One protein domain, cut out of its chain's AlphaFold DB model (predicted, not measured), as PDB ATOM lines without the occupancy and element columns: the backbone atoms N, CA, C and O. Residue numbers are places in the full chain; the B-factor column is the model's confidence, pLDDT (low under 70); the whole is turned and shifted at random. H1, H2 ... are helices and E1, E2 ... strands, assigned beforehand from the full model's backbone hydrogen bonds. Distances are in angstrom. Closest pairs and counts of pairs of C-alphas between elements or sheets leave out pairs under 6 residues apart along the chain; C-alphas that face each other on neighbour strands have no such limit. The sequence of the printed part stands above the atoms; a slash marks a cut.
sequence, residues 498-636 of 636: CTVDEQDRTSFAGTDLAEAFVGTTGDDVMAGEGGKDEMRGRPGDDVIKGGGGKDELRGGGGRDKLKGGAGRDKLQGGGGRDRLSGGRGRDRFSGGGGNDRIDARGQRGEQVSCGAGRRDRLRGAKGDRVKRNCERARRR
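What this domain is: This is residues 498 to 636 of the 636 residues of an uncharacterized protein of Solirubrobacterales bacterium (UniProt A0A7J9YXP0). The chain is wound in stacked, flattened turns, a solenoid whose two walls are sheets face to face: E1, E2, E4, E6, E8, E10, E12 and E14 make one wall, and E3, E5, E7, E9, E11 and E13 the other. The stacking makes the longest axis; the helix H1 caps the end beside E13 and E14, and the hairpin of E1 and E2 is at the opposite end. The printed part has 139 residues, with fourteen named strands, E1 to E14, followed by one named helix, H1, and the class is mostly strand. The larger sheet is mixed, in the order E1, E2, E4, E6, E8, E10, E12, E14, and the smaller is parallel, in the order E3, E5, E7, E9, E11, E13. The whole is compact, with a radius of gyration of the C-alphas of 14.4 A, and its outline is elongated, spanning 44 by 27 by 17 A.

How they stand to each other: Begin with the larger sheet, which runs, strand beside strand, E1 at residues 498 to 500, E2 at 506 to 509, E4 at 524 to 529, E6 at 543 to 549, E8 at 561 to 567, E10 at 579 to 585, E12 at 597 to 599 and E14 at 617 to 619. Its edge strands are E1 and E14. E1 and E2 form a hairpin, antiparallel at 153 degrees; look for N 499 and O 507, 2.9 A apart and within hydrogen-bond range. From E2 onward the neighbours are parallel: E8 and E10 stand at 4 degrees, with N 562 and O 579 within hydrogen-bond range at 2.8 A, and E12 and E14 at 11 degrees, with N 598 and O 617 at 2.9 A. From edge to edge of this sheet the strands' lines turn by 47 degrees. Now turn to the smaller sheet, E3 at residues 516 to 518, E5 at 534 to 539, E7 at 552 to 558, E9 at 570 to 576, E11 at 588 to 594 and E13 at 607 to 611, with edge strands E3 and E13. E7 and E9 are parallel at 5 degrees, with N 553 and O 570 within hydrogen-bond range at 2.8 A. The two sheets form a sandwich, two sheets face to face: the parts that face each other are 10.2 A centre to centre, their best planes 2 degrees apart. The chain changes sheet at each link from E2 to E3 through E13 to E14. For instance, the closest C-alphas of E8 and E9 are those of Leu 562 and Leu 571, 6.8 A apart. E1 and E3 are apart. H1, residues 624 to 634, only grazes both sheets. Its closest C-alpha to E13 is that of Cys 630, 5.5 A from that of Cys 610. In H1, 5 of 7 O i to N i+4 pairs are within hydrogen-bond range.

Where its parts are: Find C-alpha 498 at (-86.119, 29.325, 17.329), where E1 begins. Among the longer strands, from first to last C-alpha, E4 measures 15.9 A, E5 16.4 A, E6 17.3 A, E10 17.7 A and E11 18.0 A, while E7, E8 and E9 measure 17.8 A each. Find E9 beginning at C-alpha 570, (-90.371, 23.503, -4.864). H1 runs 15.7 A and ends at C-alpha 634, (-91.465, 40.579, -21.137).

The domain as a whole: The two C-alphas farthest apart are those of Glu 502 and Asp 624, at 47.0 A. The printed part has no cut, and residue 636 is the chain's last. No link is long; E2 to E3 and E12 to E13 are short, and the others are tight. The mean pLDDT of the printed part is 86.7, and the residues under 70 are 602, 604, 614 and 620 to 636.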
ATOM      1  N   CYS A 498     -85.869  27.937  17.711       87.38
ATOM      2  CA  CYS A 498     -86.119  29.325  17.329       87.38
ATOM      3  C   CYS A 498     -85.425  30.311  18.271       87.38
ATOM      4  O   CYS A 498     -85.470  30.156  19.490       87.38
ATOM      5  N   THR A 499     -84.824  31.357  17.710       86.12
ATOM      6  CA  THR A 499     -84.223  32.472  18.457       86.12
ATOM      7  C   THR A 499     -84.598  33.800  17.811       86.12
ATOM      8  O   THR A 499     -84.927  33.844  16.628       86.12
ATOM      9  N   VAL A 500     -84.569  34.894  18.569       83.69
ATOM     10  CA  VAL A 500     -84.751  36.254  18.037       83.69
ATOM     11  C   VAL A 500     -83.500  37.053  18.365       83.69
ATOM     12  O   VAL A 500     -83.023  37.005  19.498       83.69
ATOM     13  N   ASP A 501     -82.940  37.735  17.368       77.00
ATOM     14  CA  ASP A 501     -81.768  38.586  17.567       77.00
ATOM     15  C   ASP A 501     -82.142  40.006  18.030       77.00
ATOM     16  O   ASP A 501     -83.306  40.399  18.050       77.00
ATOM     17  N   GLU A 502     -81.138  40.813  18.381       73.62
ATOM     18  CA  GLU A 502     -81.328  42.213  18.805       73.62
ATOM     19  C   GLU A 502     -81.946  43.119  17.717       73.62
ATOM     20  O   GLU A 502     -82.243  44.287  17.974       73.62
ATOM     21  N   GLN A 503     -82.104  42.616  16.488       73.94
ATOM     22  CA  GLN A 503     -82.712  43.309  15.350       73.94
ATOM     23  C   GLN A 503     -84.146  42.818  15.080       73.94
ATOM     24  O   GLN A 503     -84.678  43.107  14.008       73.94
ATOM     25  N   ASP A 504     -84.756  42.099  16.029       71.06
ATOM     26  CA  ASP A 504     -86.082  41.475  15.927       71.06
ATOM     27  C   ASP A 504     -86.206  40.468  14.763       71.06
ATOM     28  O   ASP A 504     -87.308  40.195  14.282       71.06
ATOM     29  N   ARG A 505     -85.092  39.887  14.291       79.31
ATOM     30  CA  ARG A 505     -85.137  38.820  13.279       79.31
ATOM     31  C   ARG A 505     -85.257  37.468  13.946       79.31
ATOM     32  O   ARG A 505     -84.439  37.119  14.800       79.31
ATOM     33  N   THR A 506     -86.221  36.675  13.492       85.38
ATOM     34  CA  THR A 506     -86.416  35.321  14.013       85.38
ATOM     35  C   THR A 506     -85.575  34.338  13.209       85.38
ATOM     36  O   THR A 506     -85.684  34.258  11.986       85.38
ATOM     37  N   SER A 507     -84.717  33.583  13.884       90.31
ATOM     38  CA  SER A 507     -83.946  32.495  13.292       90.31
ATOM     39  C   SER A 507     -84.569  31.155  13.654       90.31
ATOM     40  O   SER A 507     -84.900  30.928  14.812       90.31
ATOM     41  N   PHE A 508     -84.693  30.273  12.670       91.25
ATOM     42  CA  PHE A 508     -85.218  28.921  12.789       91.25
ATOM     43  C   PHE A 508     -84.173  27.929  12.287       91.25
ATOM     44  O   PHE A 508     -83.693  28.062  11.156       91.25
ATOM     45  N   ALA A 509     -83.862  26.916  13.088       91.88
ATOM     46  CA  ALA A 509     -82.954  25.841  12.707       91.88
ATOM     47  C   ALA A 509     -83.606  24.472  12.938       91.88
ATOM     48  O   ALA A 509     -84.048  24.176  14.052       91.88
ATOM     49  N   GLY A 510     -83.689  23.682  11.865       90.94
ATOM     50  CA  GLY A 510     -84.163  22.299  11.863       90.94
ATOM     51  C   GLY A 510     -83.042  21.278  11.954       90.94
ATOM     52  O   GLY A 510     -81.954  21.564  12.461       90.94
ATOM     53  N   THR A 511     -83.351  20.067  11.503       90.31
ATOM     54  CA  THR A 511     -82.517  18.877  11.655       90.31
ATOM     55  C   THR A 511     -82.485  18.070  10.356       90.31
ATOM     56  O   THR A 511     -82.999  18.492   9.332       90.31
ATOM     57  N   ASP A 512     -81.914  16.866  10.370       92.50
ATOM     58  CA  ASP A 512     -81.964  15.992   9.190       92.50
ATOM     59  C   ASP A 512     -83.324  15.291   8.972       92.50
ATOM     60  O   ASP A 512     -83.468  14.431   8.091       92.50
ATOM     61  N   LEU A 513     -84.323  15.613   9.795       91.12
ATOM     62  CA  LEU A 513     -85.668  15.054   9.751       91.12
ATOM     63  C   LEU A 513     -86.591  15.893   8.847       91.12
ATOM     64  O   LEU A 513     -86.178  16.824   8.175       91.12
ATOM     65  N   ALA A 514     -87.845  15.460   8.703       93.50
ATOM     66  CA  ALA A 514     -88.821  16.176   7.886       93.50
ATOM     67  C   ALA A 514     -89.614  17.157   8.754       93.50
ATOM     68  O   ALA A 514     -90.497  16.740   9.514       93.50
ATOM     69  N   GLU A 515     -89.365  18.452   8.576       93.50
ATOM     70  CA  GLU A 515     -89.916  19.501   9.424       93.50
ATOM     71  C   GLU A 515     -90.940  20.397   8.711       93.50
ATOM     72  O   GLU A 515     -90.944  20.591   7.495       93.50
ATOM     73  N   ALA A 516     -91.825  21.006   9.499       93.12
ATOM     74  CA  ALA A 516     -92.628  22.142   9.074       93.12
ATOM     75  C   ALA A 516     -92.103  23.413   9.752       93.12
ATOM     76  O   ALA A 516     -91.989  23.459  10.974       93.12
ATOM     77  N   PHE A 517     -91.831  24.456   8.970       92.44
ATOM     78  CA  PHE A 517     -91.432  25.773   9.460       92.44
ATOM     79  C   PHE A 517     -92.512  26.796   9.139       92.44
ATOM     80  O   PHE A 517     -92.934  26.939   7.981       92.44
ATOM     81  N   VAL A 518     -92.926  27.551  10.153       93.12
ATOM     82  CA  VAL A 518     -93.808  28.703   9.986       93.12
ATOM     83  C   VAL A 518     -93.106  29.928  10.555       93.12
ATOM     84  O   VAL A 518     -92.973  30.066  11.766       93.12
ATOM     85  N   GLY A 519     -92.679  30.813   9.656       89.75
ATOM     86  CA  GLY A 519     -92.129  32.125   9.964       89.75
ATOM     87  C   GLY A 519     -93.139  33.057  10.635       89.75
ATOM     88  O   GLY A 519     -94.295  32.706  10.919       89.75
ATOM     89  N   THR A 520     -92.695  34.276  10.889       88.75
ATOM     90  CA  THR A 520     -93.442  35.333  11.555       88.75
ATOM     91  C   THR A 520     -94.091  36.271  10.528       88.75
ATOM     92  O   THR A 520     -94.686  35.834   9.547       88.75
ATOM     93  N   THR A 521     -94.153  37.568  10.802       88.94
ATOM     94  CA  THR A 521     -94.498  38.589   9.796       88.94
ATOM     95  C   THR A 521     -93.358  39.588   9.594       88.94
ATOM     96  O   THR A 521     -93.569  40.614   8.947       88.94
ATOM     97  N   GLY A 522     -92.226  39.351  10.262       87.75
ATOM     98  CA  GLY A 522     -90.990  40.109  10.130       87.75
ATOM     99  C   GLY A 522     -89.987  39.351   9.267       87.75
ATOM    100  O   GLY A 522     -90.339  38.368   8.630       87.75
ATOM    101  N   ASP A 523     -88.746  39.827   9.250       91.19
ATOM    102  CA  ASP A 523     -87.685  39.213   8.454       91.19
ATOM    103  C   ASP A 523     -87.127  37.982   9.182       91.19
ATOM    104  O   ASP A 523     -86.518  38.107  10.250       91.19
ATOM    105  N   ASP A 524     -87.280  36.804   8.586       91.94
ATOM    106  CA  ASP A 524     -86.876  35.546   9.204       91.94
ATOM    107  C   ASP A 524     -85.667  34.898   8.508       91.94
ATOM    108  O   ASP A 524     -85.416  35.045   7.305       91.94
ATOM    109  N   VAL A 525     -84.906  34.108   9.265       93.94
ATOM    110  CA  VAL A 525     -83.838  33.243   8.750       93.94
ATOM    111  C   VAL A 525     -84.187  31.801   9.074       93.94
ATOM    112  O   VAL A 525     -84.175  31.417  10.230       93.94
ATOM    113  N   MET A 526     -84.459  30.975   8.070       95.06
ATOM    114  CA  MET A 526     -84.837  29.576   8.265       95.06
ATOM    115  C   MET A 526     -83.859  28.623   7.572       95.06
ATOM    116  O   MET A 526     -83.501  28.828   6.404       95.06
ATOM    117  N   ALA A 527     -83.461  27.562   8.273       96.06
ATOM    118  CA  ALA A 527     -82.620  26.479   7.766       96.06
ATOM    119  C   ALA A 527     -83.243  25.110   8.091       96.06
ATOM    120  O   ALA A 527     -83.458  24.817   9.262       96.06
ATOM    121  N   GLY A 528     -83.540  24.321   7.053       91.94
ATOM    122  CA  GLY A 528     -84.088  22.962   7.151       91.94
ATOM    123  C   GLY A 528     -83.044  21.912   7.524       91.94
ATOM    124  O   GLY A 528     -83.272  21.152   8.444       91.94
ATOM    125  N   GLU A 529     -81.853  22.004   6.922       94.38
ATOM    126  CA  GLU A 529     -80.758  21.021   6.989       94.38
ATOM    127  C   GLU A 529     -80.997  19.787   6.117       94.38
ATOM    128  O   GLU A 529     -80.576  19.809   4.960       94.38
ATOM    129  N   GLY A 530     -81.607  18.719   6.618       88.88
ATOM    130  CA  GLY A 530     -81.837  17.488   5.858       88.88
ATOM    131  C   GLY A 530     -83.325  17.193   5.647       88.88
ATOM    132  O   GLY A 530     -84.185  18.037   5.827       88.88
ATOM    133  N   GLY A 531     -83.651  15.960   5.256       92.75
ATOM    134  CA  GLY A 531     -85.037  15.486   5.269       92.75
ATOM    135  C   GLY A 531     -85.964  16.032   4.174       92.75
ATOM    136  O   GLY A 531     -85.667  15.977   2.984       92.75
ATOM    137  N   LYS A 532     -87.217  16.330   4.520       96.50
ATOM    138  CA  LYS A 532     -88.222  16.844   3.572       96.50
ATOM    139  C   LYS A 532     -89.007  17.927   4.274       96.50
ATOM    140  O   LYS A 532     -90.000  17.623   4.941       96.50
ATOM    141  N   ASP A 533     -88.632  19.164   4.005       96.81
ATOM    142  CA  ASP A 533     -89.172  20.275   4.769       96.81
ATOM    143  C   ASP A 533     -90.299  21.000   4.053       96.81
ATOM    144  O   ASP A 533     -90.346  21.108   2.823       96.81
ATOM    145  N   GLU A 534     -91.226  21.540   4.835       97.56
ATOM    146  CA  GLU A 534     -92.222  22.498   4.379       97.56
ATOM    147  C   GLU A 534     -92.014  23.833   5.097       97.56
ATOM    148  O   GLU A 534     -92.381  23.988   6.256       97.56
ATOM    149  N   MET A 535     -91.460  24.818   4.391       97.69
ATOM    150  CA  MET A 535     -91.025  26.087   4.976       97.69
ATOM    151  C   MET A 535     -91.814  27.272   4.411       97.69
ATOM    152  O   MET A 535     -91.925  27.439   3.189       97.69
ATOM    153  N   ARG A 536     -92.369  28.110   5.294       97.44
ATOM    154  CA  ARG A 536     -93.161  29.303   4.949       97.44
ATOM    155  C   ARG A 536     -92.660  30.544   5.687       97.44
ATOM    156  O   ARG A 536     -92.825  30.589   6.896       97.44
ATOM    157  N   GLY A 537     -92.185  31.556   4.960       94.69
ATOM    158  CA  GLY A 537     -91.753  32.845   5.525       94.69
ATOM    159  C   GLY A 537     -92.882  33.807   5.883       94.69
ATOM    160  O   GLY A 537     -92.920  34.313   6.992       94.69
ATOM    161  N   ARG A 538     -93.926  33.879   5.042       94.69
ATOM    162  CA  ARG A 538     -95.076  34.811   5.170       94.69
ATOM    163  C   ARG A 538     -94.620  36.240   4.772       94.69
ATOM    164  O   ARG A 538     -93.860  36.338   3.815       94.69
ATOM    165  N   PRO A 539     -95.219  37.361   5.233       94.12
ATOM    166  CA  PRO A 539     -94.638  38.676   4.959       94.12
ATOM    167  C   PRO A 539     -93.287  38.865   5.660       94.12
ATOM    168  O   PRO A 539     -93.186  38.459   6.808       94.12
ATOM    169  N   GLY A 540     -92.348  39.562   5.022       92.88
ATOM    170  CA  GLY A 540     -90.983  39.777   5.516       92.88
ATOM    171  C   GLY A 540     -89.971  39.686   4.373       92.88
ATOM    172  O   GLY A 540     -90.297  39.187   3.301       92.88
ATOM    173  N   ASP A 541     -88.760  40.213   4.547       95.31
ATOM    174  CA  ASP A 541     -87.629  39.946   3.650       95.31
ATOM    175  C   ASP A 541     -86.872  38.697   4.154       95.31
ATOM    176  O   ASP A 541     -85.851  38.795   4.842       95.31
ATOM    177  N   ASP A 542     -87.343  37.506   3.776       96.44
ATOM    178  CA  ASP A 542     -86.910  36.254   4.405       96.44
ATOM    179  C   ASP A 542     -85.673  35.616   3.758       96.44
ATOM    180  O   ASP A 542     -85.390  35.742   2.559       96.44
ATOM    181  N   VAL A 543     -84.933  34.832   4.543       96.81
ATOM    182  CA  VAL A 543     -83.858  33.953   4.066       96.81
ATOM    183  C   VAL A 543     -84.196  32.508   4.399       96.81
ATOM    184  O   VAL A 543     -84.056  32.086   5.537       96.81
ATOM    185  N   ILE A 544     -84.556  31.720   3.388       97.75
ATOM    186  CA  ILE A 544     -85.001  30.331   3.551       97.75
ATOM    187  C   ILE A 544     -84.032  29.381   2.841       97.75
ATOM    188  O   ILE A 544     -83.787  29.510   1.633       97.75
ATOM    189  N   LYS A 545     -83.489  28.409   3.575       98.00
ATOM    190  CA  LYS A 545     -82.621  27.342   3.061       98.00
ATOM    191  C   LYS A 545     -83.250  25.983   3.376       98.00
ATOM    192  O   LYS A 545     -83.421  25.692   4.549       98.00
ATOM    193  N   GLY A 546     -83.544  25.180   2.351       95.94
ATOM    194  CA  GLY A 546     -84.020  23.798   2.517       95.94
ATOM    195  C   GLY A 546     -82.895  22.909   3.026       95.94
ATOM    196  O   GLY A 546     -82.892  22.523   4.178       95.94
ATOM    197  N   GLY A 547     -81.840  22.757   2.227       95.19
ATOM    198  CA  GLY A 547     -80.703  21.910   2.574       95.19
ATOM    199  C   GLY A 547     -80.695  20.659   1.701       95.19
ATOM    200  O   GLY A 547     -80.779  20.782   0.481       95.19
ATOM    201  N   GLY A 548     -80.476  19.475   2.252       93.88
ATOM    202  CA  GLY A 548     -80.641  18.217   1.535       93.88
ATOM    203  C   GLY A 548     -82.061  17.695   1.696       93.88
ATOM    204  O   GLY A 548     -82.499  17.490   2.810       93.88
ATOM    205  N   GLY A 549     -82.771  17.384   0.616       94.81
ATOM    206  CA  GLY A 549     -84.141  16.935   0.786       94.81
ATOM    207  C   GLY A 549     -85.044  17.011  -0.423       94.81
ATOM    208  O   GLY A 549     -84.629  16.909  -1.572       94.81
ATOM    209  N   LYS A 550     -86.350  17.077  -0.193       97.31
ATOM    210  CA  LYS A 550     -87.328  17.381  -1.251       97.31
ATOM    211  C   LYS A 550     -88.237  18.470  -0.741       97.31
ATOM    212  O   LYS A 550     -89.398  18.200  -0.418       97.31
ATOM    213  N   ASP A 551     -87.716  19.678  -0.726       98.25
ATOM    214  CA  ASP A 551     -88.254  20.699   0.157       98.25
ATOM    215  C   ASP A 551     -89.318  21.534  -0.547       98.25
ATOM    216  O   ASP A 551     -89.345  21.685  -1.776       98.25
ATOM    217  N   GLU A 552     -90.247  22.075   0.229       98.31
ATOM    218  CA  GLU A 552     -91.261  23.018  -0.219       98.31
ATOM    219  C   GLU A 552     -91.038  24.371   0.456       98.31
ATOM    220  O   GLU A 552     -91.496  24.608   1.566       98.31
ATOM    221  N   LEU A 553     -90.369  25.280  -0.254       98.38
ATOM    222  CA  LEU A 553     -89.995  26.608   0.225       98.38
ATOM    223  C   LEU A 553     -90.946  27.674  -0.324       98.38
ATOM    224  O   LEU A 553     -91.119  27.801  -1.545       98.38
ATOM    225  N   ARG A 554     -91.533  28.479   0.563       98.38
ATOM    226  CA  ARG A 554     -92.386  29.621   0.211       98.38
ATOM    227  C   ARG A 554     -91.908  30.869   0.948       98.38
ATOM    228  O   ARG A 554     -91.968  30.876   2.169       98.38
ATOM    229  N   GLY A 555     -91.481  31.889   0.202       96.56
ATOM    230  CA  GLY A 555     -91.088  33.193   0.747       96.56
ATOM    231  C   GLY A 555     -92.310  33.891   1.320       96.56
ATOM    232  O   GLY A 555     -92.614  33.755   2.495       96.56
ATOM    233  N   GLY A 556     -93.161  34.410   0.445       96.44
ATOM    234  CA  GLY A 556     -94.438  34.981   0.837       96.44
ATOM    235  C   GLY A 556     -94.564  36.377   0.273       96.44
ATOM    236  O   GLY A 556     -94.875  36.510  -0.908       96.44
ATOM    237  N   GLY A 557     -94.437  37.406   1.099       93.50
ATOM    238  CA  GLY A 557     -94.476  38.787   0.631       93.50
ATOM    239  C   GLY A 557     -93.260  39.559   1.112       93.50
ATOM    240  O   GLY A 557     -93.138  39.757   2.303       93.50
ATOM    241  N   GLY A 558     -92.458  40.108   0.210       95.69
ATOM    242  CA  GLY A 558     -91.237  40.830   0.563       95.69
ATOM    243  C   GLY A 558     -90.132  40.541  -0.440       95.69
ATOM    244  O   GLY A 558     -90.392  40.365  -1.629       95.69
ATOM    245  N   ARG A 559     -88.873  40.623  -0.036       97.00
ATOM    246  CA  ARG A 559     -87.717  40.360  -0.901       97.00
ATOM    247  C   ARG A 559     -86.972  39.140  -0.412       97.00
ATOM    248  O   ARG A 559     -85.902  39.243   0.194       97.00
ATOM    249  N   ASP A 560     -87.474  37.991  -0.822       98.06
ATOM    250  CA  ASP A 560     -87.050  36.738  -0.227       98.06
ATOM    251  C   ASP A 560     -85.811  36.158  -0.916       98.06
ATOM    252  O   ASP A 560     -85.549  36.349  -2.115       98.06
ATOM    253  N   LYS A 561     -85.020  35.400  -0.162       98.12
ATOM    254  CA  LYS A 561     -83.904  34.587  -0.658       98.12
ATOM    255  C   LYS A 561     -84.187  33.124  -0.357       98.12
ATOM    256  O   LYS A 561     -83.999  32.679   0.767       98.12
ATOM    257  N   LEU A 562     -84.563  32.366  -1.383       98.19
ATOM    258  CA  LEU A 562     -84.865  30.940  -1.278       98.19
ATOM    259  C   LEU A 562     -83.747  30.107  -1.906       98.19
ATOM    260  O   LEU A 562     -83.403  30.292  -3.083       98.19
ATOM    261  N   LYS A 563     -83.220  29.149  -1.147       97.94
ATOM    262  CA  LYS A 563     -82.249  28.158  -1.613       97.94
ATOM    263  C   LYS A 563     -82.766  26.747  -1.320       97.94
ATOM    264  O   LYS A 563     -82.858  26.398  -0.155       97.94
ATOM    265  N   GLY A 564     -83.054  25.967  -2.365       96.19
ATOM    266  CA  GLY A 564     -83.486  24.564  -2.261       96.19
ATOM    267  C   GLY A 564     -82.387  23.714  -1.643       96.19
ATOM    268  O   GLY A 564     -82.453  23.386  -0.474       96.19
ATOM    269  N   GLY A 565     -81.282  23.556  -2.365       95.00
ATOM    270  CA  GLY A 565     -80.116  22.825  -1.891       95.00
ATOM    271  C   GLY A 565     -79.927  21.565  -2.717       95.00
ATOM    272  O   GLY A 565     -79.729  21.680  -3.924       95.00
ATOM    273  N   ALA A 566     -79.856  20.389  -2.110       94.38
ATOM    274  CA  ALA A 566     -79.743  19.131  -2.831       94.38
ATOM    275  C   ALA A 566     -81.085  18.404  -2.837       94.38
ATOM    276  O   ALA A 566     -81.595  18.073  -1.785       94.38
ATOM    277  N   GLY A 567     -81.583  18.031  -4.013       93.00
ATOM    278  CA  GLY A 567     -82.725  17.144  -4.156       93.00
ATOM    279  C   GLY A 567     -83.766  17.631  -5.152       93.00
ATOM    280  O   GLY A 567     -83.439  17.900  -6.303       93.00
ATOM    281  N   ARG A 568     -85.058  17.545  -4.836       94.75
ATOM    282  CA  ARG A 568     -86.108  17.962  -5.791       94.75
ATOM    283  C   ARG A 568     -87.064  18.911  -5.122       94.75
ATOM    284  O   ARG A 568     -88.105  18.479  -4.615       94.75
ATOM    285  N   ASP A 569     -86.766  20.184  -5.278       97.25
ATOM    286  CA  ASP A 569     -87.360  21.198  -4.431       97.25
ATOM    287  C   ASP A 569     -88.472  21.946  -5.166       97.25
ATOM    288  O   ASP A 569     -88.579  21.971  -6.403       97.25
ATOM    289  N   LYS A 570     -89.371  22.547  -4.396       97.69
ATOM    290  CA  LYS A 570     -90.371  23.503  -4.864       97.69
ATOM    291  C   LYS A 570     -90.073  24.844  -4.216       97.69
ATOM    292  O   LYS A 570     -90.226  24.985  -3.014       97.69
ATOM    293  N   LEU A 571     -89.701  25.830  -5.020       97.94
ATOM    294  CA  LEU A 571     -89.414  27.185  -4.573       97.94
ATOM    295  C   LEU A 571     -90.486  28.135  -5.103       97.94
ATOM    296  O   LEU A 571     -90.665  28.263  -6.319       97.94
ATOM    297  N   GLN A 572     -91.172  28.826  -4.200       97.81
ATOM    298  CA  GLN A 572     -92.148  29.865  -4.511       97.81
ATOM    299  C   GLN A 572     -91.727  31.179  -3.844       97.81
ATOM    300  O   GLN A 572     -91.783  31.274  -2.626       97.81
ATOM    301  N   GLY A 573     -91.330  32.177  -4.641       96.19
ATOM    302  CA  GLY A 573     -90.948  33.504  -4.137       96.19
ATOM    303  C   GLY A 573     -92.144  34.198  -3.500       96.19
ATOM    304  O   GLY A 573     -92.174  34.414  -2.301       96.19
ATOM    305  N   GLY A 574     -93.221  34.343  -4.274       95.81
ATOM    306  CA  GLY A 574     -94.458  34.929  -3.775       95.81
ATOM    307  C   GLY A 574     -94.642  36.312  -4.372       95.81
ATOM    308  O   GLY A 574     -94.779  36.416  -5.588       95.81
ATOM    309  N   GLY A 575     -94.765  37.353  -3.563       93.38
ATOM    310  CA  GLY A 575     -94.832  38.727  -4.039       93.38
ATOM    311  C   GLY A 575     -93.597  39.507  -3.626       93.38
ATOM    312  O   GLY A 575     -93.287  39.553  -2.450       93.38
ATOM    313  N   GLY A 576     -92.998  40.240  -4.560       94.75
ATOM    314  CA  GLY A 576     -91.946  41.204  -4.275       94.75
ATOM    315  C   GLY A 576     -90.714  40.961  -5.133       94.75
ATOM    316  O   GLY A 576     -90.829  40.883  -6.349       94.75
ATOM    317  N   ARG A 577     -89.502  41.043  -4.592       95.25
ATOM    318  CA  ARG A 577     -88.297  40.922  -5.436       95.25
ATOM    319  C   ARG A 577     -87.409  39.821  -4.916       95.25
ATOM    320  O   ARG A 577     -86.477  40.085  -4.153       95.25
ATOM    321  N   ASP A 578     -87.607  38.646  -5.486       96.94
ATOM    322  CA  ASP A 578     -87.091  37.435  -4.877       96.94
ATOM    323  C   ASP A 578     -85.830  36.936  -5.581       96.94
ATOM    324  O   ASP A 578     -85.532  37.239  -6.750       96.94
ATOM    325  N   ARG A 579     -85.040  36.161  -4.845       96.75
ATOM    326  CA  ARG A 579     -83.885  35.419  -5.349       96.75
ATOM    327  C   ARG A 579     -84.092  33.943  -5.060       96.75
ATOM    328  O   ARG A 579     -84.027  33.534  -3.911       96.75
ATOM    329  N   LEU A 580     -84.296  33.149  -6.105       96.69
ATOM    330  CA  LEU A 580     -84.545  31.715  -5.988       96.69
ATOM    331  C   LEU A 580     -83.381  30.934  -6.599       96.69
ATOM    332  O   LEU A 580     -82.978  31.211  -7.731       96.69
ATOM    333  N   SER A 581     -82.880  29.931  -5.886       95.62
ATOM    334  CA  SER A 581     -81.842  29.010  -6.355       95.62
ATOM    335  C   SER A 581     -82.182  27.582  -5.946       95.62
ATOM    336  O   SER A 581     -82.169  27.271  -4.764       95.62
ATOM    337  N   GLY A 582     -82.435  26.705  -6.914       92.12
ATOM    338  CA  GLY A 582     -82.828  25.314  -6.643       92.12
ATOM    339  C   GLY A 582     -81.667  24.476  -6.121       92.12
ATOM    340  O   GLY A 582     -81.815  23.763  -5.149       92.12
ATOM    341  N   GLY A 583     -80.460  24.695  -6.650       91.25
ATOM    342  CA  GLY A 583     -79.291  23.905  -6.266       91.25
ATOM    343  C   GLY A 583     -79.186  22.634  -7.105       91.25
ATOM    344  O   GLY A 583     -79.335  22.697  -8.322       91.25
ATOM    345  N   ARG A 584     -78.804  21.505  -6.509       89.88
ATOM    346  CA  ARG A 584     -78.626  20.238  -7.223       89.88
ATOM    347  C   ARG A 584     -79.963  19.519  -7.325       89.88
ATOM    348  O   ARG A 584     -80.507  19.124  -6.313       89.88
ATOM    349  N   GLY A 585     -80.362  19.171  -8.541       88.06
ATOM    350  CA  GLY A 585     -81.411  18.191  -8.785       88.06
ATOM    351  C   GLY A 585     -82.455  18.699  -9.764       88.06
ATOM    352  O   GLY A 585     -82.084  19.240 -10.800       88.06
ATOM    353  N   ARG A 586     -83.735  18.378  -9.553       90.56
ATOM    354  CA  ARG A 586     -84.804  18.738 -10.505       90.56
ATOM    355  C   ARG A 586     -85.886  19.514  -9.791       90.56
ATOM    356  O   ARG A 586     -86.831  18.910  -9.271       90.56
ATOM    357  N   ASP A 587     -85.791  20.824  -9.895       92.88
ATOM    358  CA  ASP A 587     -86.537  21.738  -9.058       92.88
ATOM    359  C   ASP A 587     -87.686  22.387  -9.828       92.88
ATOM    360  O   ASP A 587     -87.784  22.396 -11.068       92.88
ATOM    361  N   ARG A 588     -88.631  22.909  -9.055       93.00
ATOM    362  CA  ARG A 588     -89.763  23.693  -9.531       93.00
ATOM    363  C   ARG A 588     -89.665  25.086  -8.951       93.00
ATOM    364  O   ARG A 588     -89.683  25.248  -7.742       93.00
ATOM    365  N   PHE A 589     -89.656  26.082  -9.821       92.69
ATOM    366  CA  PHE A 589     -89.584  27.485  -9.448       92.69
ATOM    367  C   PHE A 589     -90.873  28.203  -9.826       92.69
ATOM    368  O   PHE A 589     -91.369  28.063 -10.949       92.69
ATOM    369  N   SER A 590     -91.354  29.043  -8.921       93.56
ATOM    370  CA  SER A 590     -92.372  30.051  -9.168       93.56
ATOM    371  C   SER A 590     -91.883  31.381  -8.602       93.56
ATOM    372  O   SER A 590     -91.881  31.533  -7.388       93.56
ATOM    373  N   GLY A 591     -91.478  32.326  -9.456       90.25
ATOM    374  CA  GLY A 591     -91.086  33.678  -9.016       90.25
ATOM    375  C   GLY A 591     -92.264  34.375  -8.344       90.25
ATOM    376  O   GLY A 591     -92.275  34.571  -7.138       90.25
ATOM    377  N   GLY A 592     -93.354  34.521  -9.096       92.06
ATOM    378  CA  GLY A 592     -94.604  35.065  -8.579       92.06
ATOM    379  C   GLY A 592     -94.794  36.501  -9.045       92.06
ATOM    380  O   GLY A 592     -94.770  36.757 -10.250       92.06
ATOM    381  N   GLY A 593     -95.118  37.420  -8.146       89.50
ATOM    382  CA  GLY A 593     -95.250  38.838  -8.456       89.50
ATOM    383  C   GLY A 593     -93.937  39.582  -8.241       89.50
ATOM    384  O   GLY A 593     -93.255  39.334  -7.266       89.50
ATOM    385  N   GLY A 594     -93.660  40.578  -9.085       90.06
ATOM    386  CA  GLY A 594     -92.545  41.509  -8.911       90.06
ATOM    387  C   GLY A 594     -91.382  41.256  -9.870       90.06
ATOM    388  O   GLY A 594     -91.648  41.151 -11.056       90.06
ATOM    389  N   ASN A 595     -90.113  41.367  -9.472       91.06
ATOM    390  CA  ASN A 595     -88.996  41.329 -10.442       91.06
ATOM    391  C   ASN A 595     -87.871  40.410  -9.975       91.06
ATOM    392  O   ASN A 595     -86.869  40.871  -9.408       91.06
ATOM    393  N   ASP A 596     -87.991  39.139 -10.314       91.88
ATOM    394  CA  ASP A 596     -87.281  38.073  -9.621       91.88
ATOM    395  C   ASP A 596     -85.964  37.704 -10.295       91.88
ATOM    396  O   ASP A 596     -85.711  37.963 -11.481       91.88
ATOM    397  N   ARG A 597     -85.079  37.080  -9.525       92.25
ATOM    398  CA  ARG A 597     -83.856  36.449 -10.024       92.25
ATOM    399  C   ARG A 597     -83.933  34.960  -9.732       92.25
ATOM    400  O   ARG A 597     -83.838  34.555  -8.583       92.25
ATOM    401  N   ILE A 598     -84.042  34.159 -10.782       91.38
ATOM    402  CA  ILE A 598     -84.153  32.706 -10.677       91.38
ATOM    403  C   ILE A 598     -82.882  32.079 -11.247       91.38
ATOM    404  O   ILE A 598     -82.551  32.278 -12.421       91.38
ATOM    405  N   ASP A 599     -82.169  31.329 -10.414       90.81
ATOM    406  CA  ASP A 599     -81.010  30.532 -10.795       90.81
ATOM    407  C   ASP A 599     -81.380  29.048 -10.869       90.81
ATOM    408  O   ASP A 599     -81.428  28.326  -9.877       90.81
ATOM    409  N   ALA A 600     -81.643  28.607 -12.092       86.81
ATOM    410  CA  ALA A 600     -82.000  27.245 -12.459       86.81
ATOM    411  C   ALA A 600     -80.823  26.551 -13.170       86.81
ATOM    412  O   ALA A 600     -81.011  25.859 -14.170       86.81
ATOM    413  N   ARG A 601     -79.578  26.818 -12.741       82.69
ATOM    414  CA  ARG A 601     -78.358  26.188 -13.289       82.69
ATOM    415  C   ARG A 601     -78.096  24.771 -12.767       82.69
ATOM    416  O   ARG A 601     -77.131  24.177 -13.237       82.69
ATOM    417  N   GLY A 602     -78.929  24.267 -11.857       68.19
ATOM    418  CA  GLY A 602     -78.793  22.984 -11.169       68.19
ATOM    419  C   GLY A 602     -78.513  21.804 -12.086       68.19
ATOM    420  O   GLY A 602     -77.358  21.417 -12.274       68.19
ATOM    421  N   GLN A 603     -79.552  21.215 -12.683       72.38
ATOM    422  CA  GLN A 603     -79.396  20.124 -13.653       72.38
ATOM    423  C   GLN A 603     -80.409  20.202 -14.813       72.38
ATOM    424  O   GLN A 603     -81.123  21.180 -15.022       72.38
ATOM    425  N   ARG A 604     -80.444  19.178 -15.682       69.81
ATOM    426  CA  ARG A 604     -81.458  19.087 -16.747       69.81
ATOM    427  C   ARG A 604     -82.804  18.680 -16.142       69.81
ATOM    428  O   ARG A 604     -82.918  17.596 -15.577       69.81
ATOM    429  N   GLY A 605     -83.844  19.475 -16.389       74.75
ATOM    430  CA  GLY A 605     -85.219  19.140 -15.998       74.75
ATOM    431  C   GLY A 605     -85.901  20.147 -15.079       74.75
ATOM    432  O   GLY A 605     -87.018  19.864 -14.653       74.75
ATOM    433  N   GLU A 606     -85.269  21.295 -14.822       85.00
ATOM    434  CA  GLU A 606     -85.868  22.406 -14.076       85.00
ATOM    435  C   GLU A 606     -87.180  22.879 -14.706       85.00
ATOM    436  O   GLU A 606     -87.287  23.074 -15.925       85.00
ATOM    437  N   GLN A 607     -88.176  23.118 -13.863       86.75
ATOM    438  CA  GLN A 607     -89.475  23.652 -14.253       86.75
ATOM    439  C   GLN A 607     -89.623  25.057 -13.681       86.75
ATOM    440  O   GLN A 607     -89.869  25.214 -12.493       86.75
ATOM    441  N   VAL A 608     -89.497  26.085 -14.520       87.00
ATOM    442  CA  VAL A 608     -89.568  27.481 -14.060       87.00
ATOM    443  C   VAL A 608     -90.818  28.176 -14.588       87.00
ATOM    444  O   VAL A 608     -91.072  28.212 -15.795       87.00
ATOM    445  N   SER A 609     -91.555  28.785 -13.667       88.25
ATOM    446  CA  SER A 609     -92.563  29.808 -13.907       88.25
ATOM    447  C   SER A 609     -92.041  31.133 -13.357       88.25
ATOM    448  O   SER A 609     -91.876  31.279 -12.153       88.25
ATOM    449  N   CYS A 610     -91.764  32.108 -14.224       82.06
ATOM    450  CA  CYS A 610     -91.326  33.428 -13.759       82.06
ATOM    451  C   CYS A 610     -92.459  34.196 -13.045       82.06
ATOM    452  O   CYS A 610     -92.209  34.891 -12.076       82.06
ATOM    453  N   GLY A 611     -93.722  33.951 -13.413       82.19
ATOM    454  CA  GLY A 611     -94.877  34.597 -12.786       82.19
ATOM    455  C   GLY A 611     -95.311  35.877 -13.506       82.19
ATOM    456  O   GLY A 611     -95.174  35.984 -14.726       82.19
ATOM    457  N   ALA A 612     -95.926  36.804 -12.769       81.31
ATOM    458  CA  ALA A 612     -96.470  38.067 -13.276       81.31
ATOM    459  C   ALA A 612     -95.405  39.171 -13.423       81.31
ATOM    460  O   ALA A 612     -95.714  40.266 -13.906       81.31
ATOM    461  N   GLY A 613     -94.166  38.895 -13.016       75.38
ATOM    462  CA  GLY A 613     -93.057  39.820 -13.102       75.38
ATOM    463  C   GLY A 613     -92.647  40.176 -14.527       75.38
ATOM    464  O   GLY A 613     -92.430  39.333 -15.398       75.38
ATOM    465  N   ARG A 614     -92.545  41.480 -14.808       69.75
ATOM    466  CA  ARG A 614     -92.208  41.966 -16.160       69.75
ATOM    467  C   ARG A 614     -90.703  41.943 -16.435       69.75
ATOM    468  O   ARG A 614     -90.302  41.992 -17.599       69.75
ATOM    469  N   ARG A 615     -89.853  41.909 -15.399       81.19
ATOM    470  CA  ARG A 615     -88.382  41.979 -15.531       81.19
ATOM    471  C   ARG A 615     -87.647  40.835 -14.842       81.19
ATOM    472  O   ARG A 615     -86.500  41.014 -14.417       81.19
ATOM    473  N   ASP A 616     -88.256  39.658 -14.815       82.38
ATOM    474  CA  ASP A 616     -87.629  38.486 -14.216       82.38
ATOM    475  C   ASP A 616     -86.381  38.075 -14.995       82.38
ATOM    476  O   ASP A 616     -86.306  38.116 -16.238       82.38
ATOM    477  N   ARG A 617     -85.349  37.704 -14.242       86.00
ATOM    478  CA  ARG A 617     -84.061  37.257 -14.755       86.00
ATOM    479  C   ARG A 617     -83.866  35.794 -14.424       86.00
ATOM    480  O   ARG A 617     -83.574  35.444 -13.289       86.00
ATOM    481  N   LEU A 618     -83.952  34.968 -15.457       85.56
ATOM    482  CA  LEU A 618     -83.656  33.549 -15.380       85.56
ATOM    483  C   LEU A 618     -82.227  33.269 -15.858       85.56
ATOM    484  O   LEU A 618     -81.850  33.653 -16.968       85.56
ATOM    485  N   ARG A 619     -81.460  32.540 -15.052       83.38
ATOM    486  CA  ARG A 619     -80.164  31.957 -15.412       83.38
ATOM    487  C   ARG A 619     -80.293  30.427 -15.364       83.38
ATOM    488  O   ARG A 619     -80.824  29.904 -14.403       83.38
ATOM    489  N   GLY A 620     -79.828  29.703 -16.387       69.19
ATOM    490  CA  GLY A 620     -79.560  28.255 -16.271       69.19
ATOM    491  C   GLY A 620     -80.535  27.224 -16.857       69.19
ATOM    492  O   GLY A 620     -80.112  26.092 -17.058       69.19
ATOM    493  N   ALA A 621     -81.765  27.557 -17.254       61.62
ATOM    494  CA  ALA A 621     -82.689  26.524 -17.748       61.62
ATOM    495  C   ALA A 621     -82.305  25.968 -19.146       61.62
ATOM    496  O   ALA A 621     -82.402  26.668 -20.163       61.62
ATOM    497  N   LYS A 622     -81.911  24.686 -19.223       55.88
ATOM    498  CA  LYS A 622     -81.766  23.943 -20.493       55.88
ATOM    499  C   LYS A 622     -83.142  23.438 -20.954       55.88
ATOM    500  O   LYS A 622     -83.608  22.401 -20.495       55.88
ATOM    501  N   GLY A 623     -83.784  24.168 -21.872       54.53
ATOM    502  CA  GLY A 623     -85.029  23.758 -22.537       54.53
ATOM    503  C   GLY A 623     -85.886  24.937 -23.017       54.53
ATOM    504  O   GLY A 623     -86.275  25.802 -22.233       54.53
ATOM    505  N   ASP A 624     -86.236  24.956 -24.307       54.66
ATOM    506  CA  ASP A 624     -86.881  26.099 -24.980       54.66
ATOM    507  C   ASP A 624     -88.272  26.472 -24.442       54.66
ATOM    508  O   ASP A 624     -88.766  27.574 -24.682       54.66
ATOM    509  N   ARG A 625     -88.944  25.577 -23.705       57.97
ATOM    510  CA  ARG A 625     -90.280  25.846 -23.140       57.97
ATOM    511  C   ARG A 625     -90.230  26.821 -21.963       57.97
ATOM    512  O   ARG A 625     -91.143  27.627 -21.819       57.97
ATOM    513  N   VAL A 626     -89.152  26.779 -21.182       57.69
ATOM    514  CA  VAL A 626     -88.970  27.596 -19.978       57.69
ATOM    515  C   VAL A 626     -88.638  29.047 -20.338       57.69
ATOM    516  O   VAL A 626     -89.284  29.974 -19.848       57.69
ATOM    517  N   LYS A 627     -87.713  29.254 -21.285       57.06
ATOM    518  CA  LYS A 627     -87.371  30.594 -21.795       57.06
ATOM    519  C   LYS A 627     -88.579  31.311 -22.404       57.06
ATOM    520  O   LYS A 627     -88.805  32.479 -22.105       57.06
ATOM    521  N   ARG A 628     -89.420  30.598 -23.168       57.78
ATOM    522  CA  ARG A 628     -90.610  31.178 -23.819       57.78
ATOM    523  C   ARG A 628     -91.655  31.731 -22.845       57.78
ATOM    524  O   ARG A 628     -92.329  32.692 -23.204       57.78
ATOM    525  N   ASN A 629     -91.810  31.162 -21.647       57.19
ATOM    526  CA  ASN A 629     -92.776  31.665 -20.661       57.19
ATOM    527  C   ASN A 629     -92.298  32.969 -20.011       57.19
ATOM    528  O   ASN A 629     -93.063  33.930 -19.944       57.19
ATOM    529  N   CYS A 630     -91.022  33.042 -19.634       63.66
ATOM    530  CA  CYS A 630     -90.432  34.259 -19.074       63.66
ATOM    531  C   CYS A 630     -90.268  35.365 -20.136       63.66
ATOM    532  O   CYS A 630     -90.475  36.543 -19.863       63.66
ATOM    533  N   GLU A 631     -89.971  35.010 -21.389       59.31
ATOM    534  CA  GLU A 631     -89.902  35.967 -22.503       59.31
ATOM    535  C   GLU A 631     -91.282  36.476 -22.950       59.31
ATOM    536  O   GLU A 631     -91.396  37.623 -23.381       59.31
ATOM    537  N   ARG A 632     -92.349  35.672 -22.830       54.81
ATOM    538  CA  ARG A 632     -93.726  36.131 -23.093       54.81
ATOM    539  C   ARG A 632     -94.207  37.151 -22.060       54.81
ATOM    540  O   ARG A 632     -94.921  38.067 -22.456       54.81
ATOM    541  N   ALA A 633     -93.793  37.031 -20.796       51.94
ATOM    542  CA  ALA A 633     -94.059  38.039 -19.766       51.94
ATOM    543  C   ALA A 633     -93.362  39.380 -20.067       51.94
ATOM    544  O   ALA A 633     -93.941  40.430 -19.835       51.94
ATOM    545  N   ARG A 634     -92.173  39.361 -20.689       51.75
ATOM    546  CA  ARG A 634     -91.465  40.579 -21.137       51.75
ATOM    547  C   ARG A 634     -92.125  41.303 -22.318       51.75
ATOM    548  O   ARG A 634     -91.825  42.470 -22.547       51.75
ATOM    549  N   ARG A 635     -92.947  40.607 -23.117       49.19
ATOM    550  CA  ARG A 635     -93.600  41.151 -24.329       49.19
ATOM    551  C   ARG A 635     -95.051  41.604 -24.108       49.19
ATOM    552  O   ARG A 635     -95.643  42.138 -25.040       49.19
ATOM    553  N   ARG A 636     -95.626  41.354 -22.930       49.22
ATOM    554  CA  ARG A 636     -96.939  41.855 -22.491       49.22
ATOM    555  C   ARG A 636     -96.741  42.977 -21.483       49.22
ATOM    556  O   ARG A 636     -97.633  43.848 -21.380       49.22
TER     557      ARG A 636